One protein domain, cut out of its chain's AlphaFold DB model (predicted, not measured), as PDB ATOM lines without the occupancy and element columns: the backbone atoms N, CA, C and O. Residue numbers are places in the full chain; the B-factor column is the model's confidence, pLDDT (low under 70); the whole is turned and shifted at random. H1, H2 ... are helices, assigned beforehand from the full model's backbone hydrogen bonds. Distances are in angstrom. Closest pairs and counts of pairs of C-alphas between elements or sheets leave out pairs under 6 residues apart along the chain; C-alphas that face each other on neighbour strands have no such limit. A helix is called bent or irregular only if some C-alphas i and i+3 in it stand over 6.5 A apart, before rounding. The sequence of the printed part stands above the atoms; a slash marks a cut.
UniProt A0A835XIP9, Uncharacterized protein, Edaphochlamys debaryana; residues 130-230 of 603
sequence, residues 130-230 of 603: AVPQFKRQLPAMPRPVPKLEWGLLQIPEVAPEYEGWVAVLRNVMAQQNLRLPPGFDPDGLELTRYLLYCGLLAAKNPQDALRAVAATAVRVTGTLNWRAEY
ATOM      1  N   ALA A 130     148.992 263.383 217.459       76.56
ATOM      2  CA  ALA A 130     149.768 263.450 216.231       76.56
ATOM      3  C   ALA A 130     151.258 263.615 216.566       76.56
ATOM      4  O   ALA A 130     151.638 264.524 217.308       76.56
ATOM      5  N   VAL A 131     152.097 262.731 216.019       76.12
ATOM      6  CA  VAL A 131     153.549 262.806 216.205       76.12
ATOM      7  C   VAL A 131     154.035 264.127 215.599       76.12
ATOM      8  O   VAL A 131     153.806 264.360 214.406       76.12
ATOM      9  N   PRO A 132     154.681 265.007 216.384       75.69
ATOM     10  CA  PRO A 132     155.142 266.285 215.869       75.69
ATOM     11  C   PRO A 132     156.174 266.064 214.759       75.69
ATOM     12  O   PRO A 132     157.087 265.246 214.890       75.69
ATOM     13  N   GLN A 133     156.033 266.792 213.651       79.75
ATOM     14  CA  GLN A 133     157.011 266.769 212.565       79.75
ATOM     15  C   GLN A 133     158.156 267.731 212.891       79.75
ATOM     16  O   GLN A 133     157.962 268.945 212.979       79.75
ATOM     17  N   PHE A 134     159.364 267.196 213.058       80.56
ATOM     18  CA  PHE A 134     160.557 267.997 213.313       80.56
ATOM     19  C   PHE A 134     161.279 268.292 212.001       80.56
ATOM     20  O   PHE A 134     161.659 267.382 211.271       80.56
ATOM     21  N   LYS A 135     161.499 269.581 211.710       83.19
ATOM     22  CA  LYS A 135     162.356 270.015 210.589       83.19
ATOM     23  C   LYS A 135     163.846 269.791 210.872       83.19
ATOM     24  O   LYS A 135     164.649 269.778 209.949       83.19
ATOM     25  N   ARG A 136     164.217 269.674 212.150       86.88
ATOM     26  CA  ARG A 136     165.587 269.403 212.596       86.88
ATOM     27  C   ARG A 136     165.791 267.902 212.754       86.88
ATOM     28  O   ARG A 136     164.856 267.184 213.103       86.88
ATOM     29  N   GLN A 137     167.026 267.464 212.533       93.00
ATOM     30  CA  GLN A 137     167.456 266.105 212.838       93.00
ATOM     31  C   GLN A 137     167.147 265.782 214.307       93.00
ATOM     32  O   GLN A 137     167.389 266.609 215.189       93.00
ATOM     33  N   LEU A 138     166.566 264.606 214.553       94.38
ATOM     34  CA  LEU A 138     166.251 264.151 215.906       94.38
ATOM     35  C   LEU A 138     167.544 263.941 216.712       94.38
ATOM     36  O   LEU A 138     168.553 263.539 216.123       94.38
ATOM     37  N   PRO A 139     167.521 264.172 218.038       96.00
ATOM     38  CA  PRO A 139     168.641 263.824 218.903       96.00
ATOM     39  C   PRO A 139     168.997 262.339 218.772       96.00
ATOM     40  O   PRO A 139     168.132 261.499 218.506       96.00
ATOM     41  N   ALA A 140     170.272 262.009 218.981       96.06
ATOM     42  CA  ALA A 140     170.698 260.618 219.044       96.06
ATOM     43  C   ALA A 140     169.953 259.882 220.172       96.06
ATOM     44  O   ALA A 140     169.598 260.467 221.200       96.06
ATOM     45  N   MET A 141     169.698 258.587 219.973       95.31
ATOM     46  CA  MET A 141     169.125 257.765 221.033       95.31
ATOM     47  C   MET A 141     170.144 257.633 222.175       95.31
ATOM     48  O   MET A 141     171.306 257.317 221.903       95.31
ATOM     49  N   PRO A 142     169.728 257.862 223.429       90.56
ATOM     50  CA  PRO A 142     170.583 257.658 224.589       90.56
ATOM     51  C   PRO A 142     170.881 256.167 224.763       90.56
ATOM     52  O   PRO A 142     170.216 255.303 224.175       90.56
ATOM     53  N   ARG A 143     171.896 255.849 225.572       88.94
ATOM     54  CA  ARG A 143     172.251 254.452 225.841       88.94
ATOM     55  C   ARG A 143     171.065 253.749 226.515       88.94
ATOM     56  O   ARG A 143     170.463 254.316 227.428       88.94
ATOM     57  N   PRO A 144     170.698 252.532 226.081       84.81
ATOM     58  CA  PRO A 144     169.611 251.804 226.714       84.81
ATOM     59  C   PRO A 144     170.010 251.454 228.149       84.81
ATOM     60  O   PRO A 144     170.989 250.741 228.364       84.81
ATOM     61  N   VAL A 145     169.240 251.936 229.124       87.50
ATOM     62  CA  VAL A 145     169.445 251.593 230.534       87.50
ATOM     63  C   VAL A 145     168.673 250.307 230.847       87.50
ATOM     64  O   VAL A 145     167.462 250.245 230.585       87.50
ATOM     65  N   PRO A 146     169.320 249.269 231.410       87.88
ATOM     66  CA  PRO A 146     168.641 248.062 231.861       87.88
ATOM     67  C   PRO A 146     167.461 248.375 232.787       87.88
ATOM     68  O   PRO A 146     167.564 249.191 233.698       87.88
ATOM     69  N   LYS A 147     166.334 247.673 232.611       82.12
ATOM     70  CA  LYS A 147     165.116 247.886 233.424       82.12
ATOM     71  C   LYS A 147     165.349 247.766 234.934       82.12
ATOM     72  O   LYS A 147     164.654 248.411 235.709       82.12
ATOM     73  N   LEU A 148     166.304 246.932 235.344       81.50
ATOM     74  CA  LEU A 148     166.668 246.731 236.750       81.50
ATOM     75  C   LEU A 148     167.314 247.978 237.375       81.50
ATOM     76  O   LEU A 148     167.267 248.140 238.589       81.50
ATOM     77  N   GLU A 149     167.873 248.866 236.554       86.38
ATOM     78  CA  GLU A 149     168.593 250.060 236.996       86.38
ATOM     79  C   GLU A 149     167.715 251.315 236.994       86.38
ATOM     80  O   GLU A 149     168.100 252.323 237.575       86.38
ATOM     81  N   TRP A 150     166.506 251.271 236.421       84.69
ATOM     82  CA  TRP A 150     165.637 252.453 236.305       84.69
ATOM     83  C   TRP A 150     165.323 253.103 237.655       84.69
ATOM     84  O   TRP A 150     165.292 254.325 237.762       84.69
ATOM     85  N   GLY A 151     165.138 252.292 238.700       79.50
ATOM     86  CA  GLY A 151     164.904 252.788 240.058       79.50
ATOM     87  C   GLY A 151     166.159 253.327 240.756       79.50
ATOM     88  O   GLY A 151     166.030 254.020 241.765       79.50
ATOM     89  N   LEU A 152     167.351 253.009 240.238       83.81
ATOM     90  CA  LEU A 152     168.645 253.430 240.778       83.81
ATOM     91  C   LEU A 152     169.151 254.724 240.138       83.81
ATOM     92  O   LEU A 152     169.905 255.438 240.793       83.81
ATOM     93  N   LEU A 153     168.699 255.044 238.920       87.88
ATOM     94  CA  LEU A 153     169.098 256.252 238.198       87.88
ATOM     95  C   LEU A 153     168.880 257.505 239.052       87.88
ATOM     96  O   LEU A 153     167.760 257.797 239.484       87.88
ATOM     97  N   GLN A 154     169.956 258.260 239.248       90.38
ATOM     98  CA  GLN A 154     169.882 259.620 239.756       90.38
ATOM     99  C   GLN A 154     169.661 260.554 238.571       90.38
ATOM    100  O   GLN A 154     170.489 260.626 237.660       90.38
ATOM    101  N   ILE A 155     168.541 261.276 238.567       92.25
ATOM    102  CA  ILE A 155     168.188 262.178 237.461       92.25
ATOM    103  C   ILE A 155     169.297 263.207 237.179       92.25
ATOM    104  O   ILE A 155     169.623 263.385 236.005       92.25
ATOM    105  N   PRO A 156     169.945 263.825 238.189       90.56
ATOM    106  CA  PRO A 156     171.042 264.763 237.950       90.56
ATOM    107  C   PRO A 156     172.259 264.182 237.211       90.56
ATOM    108  O   PRO A 156     173.039 264.942 236.641       90.56
ATOM    109  N   GLU A 157     172.480 262.866 237.264       90.31
ATOM    110  CA  GLU A 157     173.610 262.206 236.594       90.31
ATOM    111  C   GLU A 157     173.305 261.927 235.128       90.31
ATOM    112  O   GLU A 157     174.158 262.127 234.269       90.31
ATOM    113  N   VAL A 158     172.071 261.512 234.843       92.06
ATOM    114  CA  VAL A 158     171.654 261.155 233.485       92.06
ATOM    115  C   VAL A 158     171.153 262.351 232.684       92.06
ATOM    116  O   VAL A 158     171.233 262.321 231.463       92.06
ATOM    117  N   ALA A 159     170.663 263.417 233.325       93.75
ATOM    118  CA  ALA A 159     170.057 264.562 232.640       93.75
ATOM    119  C   ALA A 159     170.876 265.133 231.460       93.75
ATOM    120  O   ALA A 159     170.262 265.377 230.417       93.75
ATOM    121  N   PRO A 160     172.218 265.267 231.534       94.38
ATOM    122  CA  PRO A 160     173.016 265.727 230.395       94.38
ATOM    123  C   PRO A 160     172.885 264.841 229.145       94.38
ATOM    124  O   PRO A 160     172.868 265.348 228.026       94.38
ATOM    125  N   GLU A 161     172.725 263.523 229.303       94.81
ATOM    126  CA  GLU A 161     172.551 262.593 228.175       94.81
ATOM    127  C   GLU A 161     171.187 262.752 227.481       94.81
ATOM    128  O   GLU A 161     171.030 262.411 226.305       94.81
ATOM    129  N   TYR A 162     170.195 263.281 228.199       95.50
ATOM    130  CA  TYR A 162     168.817 263.428 227.731       95.50
ATOM    131  C   TYR A 162     168.450 264.870 227.356       95.50
ATOM    132  O   TYR A 162     167.324 265.110 226.908       95.50
ATOM    133  N   GLU A 163     169.380 265.825 227.457       95.88
ATOM    134  CA  GLU A 163     169.138 267.253 227.205       95.88
ATOM    135  C   GLU A 163     168.516 267.505 225.821       95.88
ATOM    136  O   GLU A 163     167.532 268.239 225.687       95.88
ATOM    137  N   GLY A 164     169.019 266.821 224.787       95.75
ATOM    138  CA  GLY A 164     168.476 266.921 223.432       95.75
ATOM    139  C   GLY A 164     166.997 266.528 223.354       95.75
ATOM    140  O   GLY A 164     166.210 267.200 222.688       95.75
ATOM    141  N   TRP A 165     166.584 265.481 224.072       96.75
ATOM    142  CA  TRP A 165     165.188 265.033 224.109       96.75
ATOM    143  C   TRP A 165     164.300 265.935 224.973       96.75
ATOM    144  O   TRP A 165     163.136 266.152 224.631       96.75
ATOM    145  N   VAL A 166     164.842 266.534 226.034       96.88
ATOM    146  CA  VAL A 166     164.141 267.569 226.813       96.88
ATOM    147  C   VAL A 166     163.899 268.818 225.963       96.88
ATOM    148  O   VAL A 166     162.809 269.392 226.008       96.88
ATOM    149  N   ALA A 167     164.852 269.215 225.114       96.00
ATOM    150  CA  ALA A 167     164.652 270.309 224.164       96.00
ATOM    151  C   ALA A 167     163.538 269.995 223.147       96.00
ATOM    152  O   ALA A 167     162.710 270.858 222.841       96.00
ATOM    153  N   VAL A 168     163.465 268.750 222.661       96.00
ATOM    154  CA  VAL A 168     162.351 268.272 221.821       96.00
ATOM    155  C   VAL A 168     161.023 268.386 222.578       96.00
ATOM    156  O   VAL A 168     160.080 268.965 222.040       96.00
ATOM    157  N   LEU A 169     160.953 267.924 223.830       97.00
ATOM    158  CA  LEU A 169     159.762 268.040 224.679       97.00
ATOM    159  C   LEU A 169     159.317 269.498 224.873       97.00
ATOM    160  O   LEU A 169     158.142 269.808 224.672       97.00
ATOM    161  N   ARG A 170     160.247 270.409 225.177       96.56
ATOM    162  CA  ARG A 170     159.959 271.847 225.311       96.56
ATOM    163  C   ARG A 170     159.385 272.440 224.020       96.56
ATOM    164  O   ARG A 170     158.432 273.210 224.085       96.56
ATOM    165  N   ASN A 171     159.894 272.038 222.853       95.31
ATOM    166  CA  ASN A 171     159.339 272.464 221.563       95.31
ATOM    167  C   ASN A 171     157.907 271.954 221.349       95.31
ATOM    168  O   ASN A 171     157.057 272.712 220.884       95.31
ATOM    169  N   VAL A 172     157.621 270.696 221.706       95.38
ATOM    170  CA  VAL A 172     156.261 270.132 221.625       95.38
ATOM    171  C   VAL A 172     155.305 270.891 222.543       95.38
ATOM    172  O   VAL A 172     154.218 271.275 222.118       95.38
ATOM    173  N   MET A 173     155.718 271.167 223.778       96.19
ATOM    174  CA  MET A 173     154.917 271.937 224.732       96.19
ATOM    175  C   MET A 173     154.683 273.375 224.243       96.19
ATOM    176  O   MET A 173     153.559 273.868 224.311       96.19
ATOM    177  N   ALA A 174     155.699 274.019 223.659       95.31
ATOM    178  CA  ALA A 174     155.564 275.346 223.065       95.31
ATOM    179  C   ALA A 174     154.576 275.363 221.883       95.31
ATOM    180  O   ALA A 174     153.751 276.268 221.792       95.31
ATOM    181  N   GLN A 175     154.596 274.341 221.017       94.50
ATOM    182  CA  GLN A 175     153.618 274.182 219.928       94.50
ATOM    183  C   GLN A 175     152.185 273.990 220.443       94.50
ATOM    184  O   GLN A 175     151.232 274.405 219.788       94.50
ATOM    185  N   GLN A 176     152.028 273.395 221.627       95.00
ATOM    186  CA  GLN A 176     150.744 273.249 222.319       95.00
ATOM    187  C   GLN A 176     150.337 274.510 223.104       95.00
ATOM    188  O   GLN A 176     149.341 274.482 223.823       95.00
ATOM    189  N   ASN A 177     151.082 275.617 222.972       96.06
ATOM    190  CA  ASN A 177     150.917 276.857 223.738       96.06
ATOM    191  C   ASN A 177     150.991 276.660 225.259       96.06
ATOM    192  O   ASN A 177     150.444 277.454 226.027       96.06
ATOM    193  N   LEU A 178     151.680 275.614 225.707       95.50
ATOM    194  CA  LEU A 178     151.831 275.329 227.118       95.50
ATOM    195  C   LEU A 178     153.044 276.073 227.672       95.50
ATOM    196  O   LEU A 178     154.183 275.850 227.257       95.50
ATOM    197  N   ARG A 179     152.788 276.959 228.634       94.88
ATOM    198  CA  ARG A 179     153.822 277.675 229.382       94.88
ATOM    199  C   ARG A 179     154.010 277.011 230.738       94.88
ATOM    200  O   ARG A 179     153.046 276.826 231.475       94.88
ATOM    201  N   LEU A 180     155.252 276.660 231.055       95.31
ATOM    202  CA  LEU A 180     155.604 276.143 232.373       95.31
ATOM    203  C   LEU A 180     155.552 277.279 233.405       95.31
ATOM    204  O   LEU A 180     156.095 278.353 233.133       95.31
ATOM    205  N   PRO A 181     154.935 277.067 234.580       93.94
ATOM    206  CA  PRO A 181     155.027 278.014 235.682       93.94
ATOM    207  C   PRO A 181     156.487 278.246 236.101       93.94
ATOM    208  O   PRO A 181     157.298 277.311 236.031       93.94
ATOM    209  N   PRO A 182     156.834 279.456 236.576       89.00
ATOM    210  CA  PRO A 182     158.157 279.709 237.130       89.00
ATOM    211  C   PRO A 182     158.423 278.742 238.293       89.00
ATOM    212  O   PRO A 182     157.562 278.525 239.146       89.00
ATOM    213  N   GLY A 183     159.604 278.124 238.288       86.56
ATOM    214  CA  GLY A 183     160.012 277.150 239.303       86.56
ATOM    215  C   GLY A 183     159.484 275.723 239.110       86.56
ATOM    216  O   GLY A 183     159.803 274.873 239.931       86.56
ATOM    217  N   PHE A 184     158.716 275.416 238.052       91.44
ATOM    218  CA  PHE A 184     158.339 274.021 237.766       91.44
ATOM    219  C   PHE A 184     159.556 273.157 237.399       91.44
ATOM    220  O   PHE A 184     159.660 272.019 237.838       91.44
ATOM    221  N   ASP A 185     160.453 273.706 236.579       93.12
ATOM    222  CA  ASP A 185     161.634 273.022 236.042       93.12
ATOM    223  C   ASP A 185     162.812 274.012 235.951       93.12
ATOM    224  O   ASP A 185     163.215 274.382 234.846       93.12
ATOM    225  N   PRO A 186     163.313 274.540 237.085       87.25
ATOM    226  CA  PRO A 186     164.355 275.572 237.073       87.25
ATOM    227  C   PRO A 186     165.686 275.058 236.505       87.25
ATOM    228  O   PRO A 186     166.439 275.822 235.909       87.25
ATOM    229  N   ASP A 187     165.958 273.764 236.660       86.81
ATOM    230  CA  ASP A 187     167.224 273.096 236.354       86.81
ATOM    231  C   ASP A 187     167.128 272.086 235.192       86.81
ATOM    232  O   ASP A 187     168.132 271.489 234.807       86.81
ATOM    233  N   GLY A 188     165.945 271.886 234.603       90.38
ATOM    234  CA  GLY A 188     165.736 270.872 233.563       90.38
ATOM    235  C   GLY A 188     165.528 269.448 234.089       90.38
ATOM    236  O   GLY A 188     165.276 268.531 233.293       90.38
ATOM    237  N   LEU A 189     165.640 269.227 235.401       92.75
ATOM    238  CA  LEU A 189     165.578 267.889 235.982       92.75
ATOM    239  C   LEU A 189     164.142 267.372 236.085       92.75
ATOM    240  O   LEU A 189     163.923 266.166 235.948       92.75
ATOM    241  N   GLU A 190     163.151 268.247 236.276       94.50
ATOM    242  CA  GLU A 190     161.750 267.827 236.373       94.50
ATOM    243  C   GLU A 190     161.260 267.272 235.043       94.50
ATOM    244  O   GLU A 190     160.744 266.153 234.984       94.50
ATOM    245  N   LEU A 191     161.486 268.004 233.951       96.75
ATOM    246  CA  LEU A 191     161.102 267.527 232.623       96.75
ATOM    247  C   LEU A 191     161.850 266.253 232.239       96.75
ATOM    248  O   LEU A 191     161.239 265.348 231.668       96.75
ATOM    249  N   THR A 192     163.134 266.155 232.591       96.56
ATOM    250  CA  THR A 192     163.907 264.920 232.411       96.56
ATOM    251  C   THR A 192     163.234 263.761 233.142       96.56
ATOM    252  O   THR A 192     162.984 262.717 232.541       96.56
ATOM    253  N   ARG A 193     162.851 263.942 234.410       95.44
ATOM    254  CA  ARG A 193     162.181 262.901 235.200       95.44
ATOM    255  C   ARG A 193     160.869 262.463 234.557       95.44
ATOM    256  O   ARG A 193     160.661 261.272 234.337       95.44
ATOM    257  N   TYR A 194     160.010 263.408 234.187       96.50
ATOM    258  CA  TYR A 194     158.766 263.099 233.482       96.50
ATOM    259  C   TYR A 194     159.017 262.298 232.206       96.50
ATOM    260  O   TYR A 194     158.338 261.301 231.964       96.50
ATOM    261  N   LEU A 195     160.015 262.701 231.426       96.25
ATOM    262  CA  LEU A 195     160.361 262.081 230.158       96.25
ATOM    263  C   LEU A 195     160.851 260.635 230.324       96.25
ATOM    264  O   LEU A 195     160.366 259.732 229.635       96.25
ATOM    265  N   LEU A 196     161.750 260.388 231.281       94.25
ATOM    266  CA  LEU A 196     162.256 259.045 231.579       94.25
ATOM    267  C   LEU A 196     161.128 258.108 232.039       94.25
ATOM    268  O   LEU A 196     160.992 256.999 231.512       94.25
ATOM    269  N   TYR A 197     160.263 258.579 232.942       91.94
ATOM    270  CA  TYR A 197     159.147 257.802 233.498       91.94
ATOM    271  C   TYR A 197     157.910 257.721 232.584       91.94
ATOM    272  O   TYR A 197     156.960 256.997 232.890       91.94
ATOM    273  N   CYS A 198     157.908 258.426 231.451       93.06
ATOM    274  CA  CYS A 198     156.903 258.292 230.391       93.06
ATOM    275  C   CYS A 198     157.379 257.405 229.231       93.06
ATOM    276  O   CYS A 198     156.813 257.447 228.140       93.06
ATOM    277  N   GLY A 199     158.388 256.566 229.478       91.19
ATOM    278  CA  GLY A 199     158.777 255.487 228.575       91.19
ATOM    279  C   GLY A 199     159.973 255.795 227.684       91.19
ATOM    280  O   GLY A 199     160.313 254.946 226.862       91.19
ATOM    281  N   LEU A 200     160.659 256.937 227.851       94.38
ATOM    282  CA  LEU A 200     161.859 257.210 227.053       94.38
ATOM    283  C   LEU A 200     162.972 256.187 227.330       94.38
ATOM    284  O   LEU A 200     163.643 255.756 226.401       94.38
ATOM    285  N   LEU A 201     163.101 255.714 228.576       91.00
ATOM    286  CA  LEU A 201     164.031 254.633 228.933       91.00
ATOM    287  C   LEU A 201     163.725 253.306 228.215       91.00
ATOM    288  O   LEU A 201     164.608 252.469 228.044       91.00
ATOM    289  N   ALA A 202     162.471 253.099 227.805       91.19
ATOM    290  CA  ALA A 202     162.018 251.894 227.118       91.19
ATOM    291  C   ALA A 202     162.138 251.989 225.588       91.19
ATOM    292  O   ALA A 202     161.941 250.983 224.900       91.19
ATOM    293  N   ALA A 203     162.393 253.185 225.053       94.62
ATOM    294  CA  ALA A 203     162.364 253.442 223.624       94.62
ATOM    295  C   ALA A 203     163.547 252.761 222.924       94.62
ATOM    296  O   ALA A 203     164.708 252.997 223.252       94.62
ATOM    297  N   LYS A 204     163.251 251.920 221.927       94.88
ATOM    298  CA  LYS A 204     164.271 251.187 221.152       94.88
ATOM    299  C   LYS A 204     164.685 251.911 219.875       94.88
ATOM    300  O   LYS A 204     165.710 251.591 219.283       94.88
ATOM    301  N   ASN A 205     163.864 252.847 219.420       95.19
ATOM    302  CA  ASN A 205     164.057 253.595 218.188       95.19
ATOM    303  C   ASN A 205     163.544 255.041 218.362       95.19
ATOM    304  O   ASN A 205     162.795 255.321 219.305       95.19
ATOM    305  N   PRO A 206     163.901 255.962 217.449       95.38
ATOM    306  CA  PRO A 206     163.494 257.364 217.549       95.38
ATOM    307  C   PRO A 206     161.975 257.595 217.516       95.38
ATOM    308  O   PRO A 206     161.496 258.569 218.086       95.38
ATOM    309  N   GLN A 207     161.200 256.716 216.871       93.88
ATOM    310  CA  GLN A 207     159.739 256.848 216.810       93.88
ATOM    311  C   GLN A 207     159.092 256.553 218.167       93.88
ATOM    312  O   GLN A 207     158.207 257.289 218.603       93.88
ATOM    313  N   ASP A 208     159.567 255.526 218.873       94.44
ATOM    314  CA  ASP A 208     159.121 255.225 220.235       94.44
ATOM    315  C   ASP A 208     159.501 256.353 221.204       94.44
ATOM    316  O   ASP A 208     158.693 256.741 222.046       94.44
ATOM    317  N   ALA A 209     160.688 256.944 221.033       95.56
ATOM    318  CA  ALA A 209     161.110 258.108 221.806       95.56
ATOM    319  C   ALA A 209     160.205 259.327 221.555       95.56
ATOM    320  O   ALA A 209     159.794 259.995 222.501       95.56
ATOM    321  N   LEU A 210     159.806 259.580 220.304       95.31
ATOM    322  CA  LEU A 210     158.843 260.636 219.974       95.31
ATOM    323  C   LEU A 210     157.458 260.398 220.589       95.31
ATOM    324  O   LEU A 210     156.833 261.344 221.074       95.31
ATOM    325  N   ARG A 211     156.985 259.145 220.620       94.00
ATOM    326  CA  ARG A 211     155.743 258.786 221.329       94.00
ATOM    327  C   ARG A 211     155.870 259.033 222.829       94.00
ATOM    328  O   ARG A 211     154.949 259.593 223.419       94.00
ATOM    329  N   ALA A 212     157.007 258.677 223.431       94.94
ATOM    330  CA  ALA A 212     157.285 258.958 224.838       94.94
ATOM    331  C   ALA A 212     157.292 260.470 225.115       94.94
ATOM    332  O   ALA A 212     156.658 260.913 226.069       94.94
ATOM    333  N   VAL A 213     157.908 261.286 224.252       96.38
ATOM    334  CA  VAL A 213     157.870 262.759 224.355       96.38
ATOM    335  C   VAL A 213     156.432 263.286 224.299       96.38
ATOM    336  O   VAL A 213     156.037 264.082 225.150       96.38
ATOM    337  N   ALA A 214     155.627 262.829 223.339       94.62
ATOM    338  CA  ALA A 214     154.228 263.237 223.216       94.62
ATOM    339  C   ALA A 214     153.401 262.851 224.458       94.62
ATOM    340  O   ALA A 214     152.659 263.677 224.994       94.62
ATOM    341  N   ALA A 215     153.580 261.625 224.960       94.19
ATOM    342  CA  ALA A 215     152.963 261.153 226.199       94.19
ATOM    343  C   ALA A 215     153.382 262.004 227.408       94.19
ATOM    344  O   ALA A 215     152.555 262.359 228.252       94.19
ATOM    345  N   THR A 216     154.663 262.370 227.457       96.31
ATOM    346  CA  THR A 216     155.232 263.225 228.499       96.31
ATOM    347  C   THR A 216     154.576 264.597 228.493       96.31
ATOM    348  O   THR A 216     154.136 265.052 229.545       96.31
ATOM    349  N   ALA A 217     154.436 265.228 227.321       96.56
ATOM    350  CA  ALA A 217     153.774 266.523 227.192       96.56
ATOM    351  C   ALA A 217     152.342 266.472 227.753       96.56
ATOM    352  O   ALA A 217     151.997 267.280 228.609       96.56
ATOM    353  N   VAL A 218     151.550 265.458 227.376       95.25
ATOM    354  CA  VAL A 218     150.187 265.258 227.910       95.25
ATOM    355  C   VAL A 218     150.188 265.103 229.434       95.25
ATOM    356  O   VAL A 218     149.340 265.680 230.119       95.25
ATOM    357  N   ARG A 219     151.137 264.342 229.990       95.88
ATOM    358  CA  ARG A 219     151.226 264.120 231.440       95.88
ATOM    359  C   ARG A 219     151.645 265.376 232.204       95.88
ATOM    360  O   ARG A 219     151.107 265.626 233.286       95.88
ATOM    361  N   VAL A 220     152.564 266.164 231.649       97.00
ATOM    362  CA  VAL A 220     152.962 267.458 232.216       97.00
ATOM    363  C   VAL A 220     151.766 268.407 232.197       97.00
ATOM    364  O   VAL A 220     151.415 268.924 233.253       97.00
ATOM    365  N   THR A 221     151.048 268.534 231.073       96.81
ATOM    366  CA  THR A 221     149.793 269.308 230.990       96.81
ATOM    367  C   THR A 221     148.794 268.892 232.064       96.81
ATOM    368  O   THR A 221     148.285 269.728 232.807       96.81
ATOM    369  N   GLY A 222     148.544 267.587 232.192       96.25
ATOM    370  CA  GLY A 222     147.627 267.061 233.201       96.25
ATOM    371  C   GLY A 222     148.075 267.360 234.632       96.25
ATOM    372  O   GLY A 222     147.232 267.598 235.492       96.25
ATOM    373  N   THR A 223     149.384 267.383 234.894       96.81
ATOM    374  CA  THR A 223     149.906 267.757 236.214       96.81
ATOM    375  C   THR A 223     149.778 269.249 236.474       96.81
ATOM    376  O   THR A 223     149.409 269.619 237.581       96.81
ATOM    377  N   LEU A 224     150.028 270.104 235.485       96.31
ATOM    378  CA  LEU A 224     149.869 271.549 235.647       96.31
ATOM    379  C   LEU A 224     148.414 271.932 235.919       96.31
ATOM    380  O   LEU A 224     148.158 272.704 236.840       96.31
ATOM    381  N   ASN A 225     147.469 271.334 235.190       96.69
ATOM    382  CA  ASN A 225     146.042 271.545 235.434       96.69
ATOM    383  C   ASN A 225     145.644 271.054 236.829       96.69
ATOM    384  O   ASN A 225     145.013 271.785 237.584       96.69
ATOM    385  N   TRP A 226     146.083 269.848 237.204       96.69
ATOM    386  CA  TRP A 226     145.844 269.326 238.546       96.69
ATOM    387  C   TRP A 226     146.422 270.245 239.625       96.69
ATOM    388  O   TRP A 226     145.721 270.552 240.578       96.69
ATOM    389  N   ARG A 227     147.657 270.735 239.468       95.94
ATOM    390  CA  ARG A 227     148.280 271.661 240.424       95.94
ATOM    391  C   ARG A 227     147.512 272.975 240.551       95.94
ATOM    392  O   ARG A 227     147.432 273.508 241.648       95.94
ATOM    393  N   ALA A 228     146.960 273.493 239.458       95.81
ATOM    394  CA  ALA A 228     146.156 274.713 239.493       95.81
ATOM    395  C   ALA A 228     144.820 274.520 240.233       95.81
ATOM    396  O   ALA A 228     144.323 275.452 240.856       95.81
ATOM    397  N   GLU A 229     144.243 273.319 240.165       97.06
ATOM    398  CA  GLU A 229     142.946 272.993 240.775       97.06
ATOM    399  C   GLU A 229     143.065 272.410 242.191       97.06
ATOM    400  O   GLU A 229     142.099 272.436 242.960       97.06
ATOM    401  N   TYR A 230     144.215 271.831 242.542       97.00
ATOM    402  CA  TYR A 230     144.385 271.127 243.803       97.00
ATOM    403  C   TYR A 230     144.475 272.117 244.974       97.00
ATOM    404  O   TYR A 230     145.295 273.036 244.936       97.00
TER     405      TYR A 230
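What this domain is: This is residues 130 to 230 of the 603 residues of an uncharacterized protein of Edaphochlamys debaryana (UniProt A0A835XIP9). The long helix H3 crosses a kinked helix, H1, and a short one, H2, and each of the three packs on the other two. Residues 225 to 230, of which 225 to 229 belong to H3, stick out, and residues 130 to 154 run along the outside with no named element. The 101 printed residues hold H1, H2 and H3 in chain order and no named strand: all helix, compact, radius of gyration of the C-alphas 13.3 A, spans 37 by 33 by 19 A.

Where its parts are: H3, residues 206 to 229, measures 34.7 A, from C-alpha 206 at (163.494, 257.364, 217.549) to C-alpha 229 at (142.946, 272.993, 240.775). H1, residues 155 to 175, measures 25.8 A and begins at (168.188, 262.178, 237.461); it has a kink of 80 degrees near residue 162 and is irregular, C-alphas 161 and 164 being 7.6 A apart. H2 is residues 189 to 197.

How they stand to each other: H3 touches H2 with residues 212 to 220 alone, at a steep tilt of 60 degrees, opposite ways; the closest C-alphas, of Leu 195 and Thr 216, are 5.5 A apart. Residues 213 to 217 of H3 touch residues 165 to 173 of H1, closest at the C-alphas of Leu 169 and Val 213, 5.6 A. H1 touches H2 about perpendicular, at 89 degrees, closest at the C-alphas of Ala 159 and Thr 192, 6.2 A. Every O i to N i+4 pair is within hydrogen-bond range in H2 and H3; in H1, 12 of 17 are.

The domain as a whole: The C-alphas of Gln 137 and Tyr 230 are the two farthest apart, 38.9 A. The printed part has no cut; the link H1 to H2 is long, and no printed residue is under 70 in pLDDT.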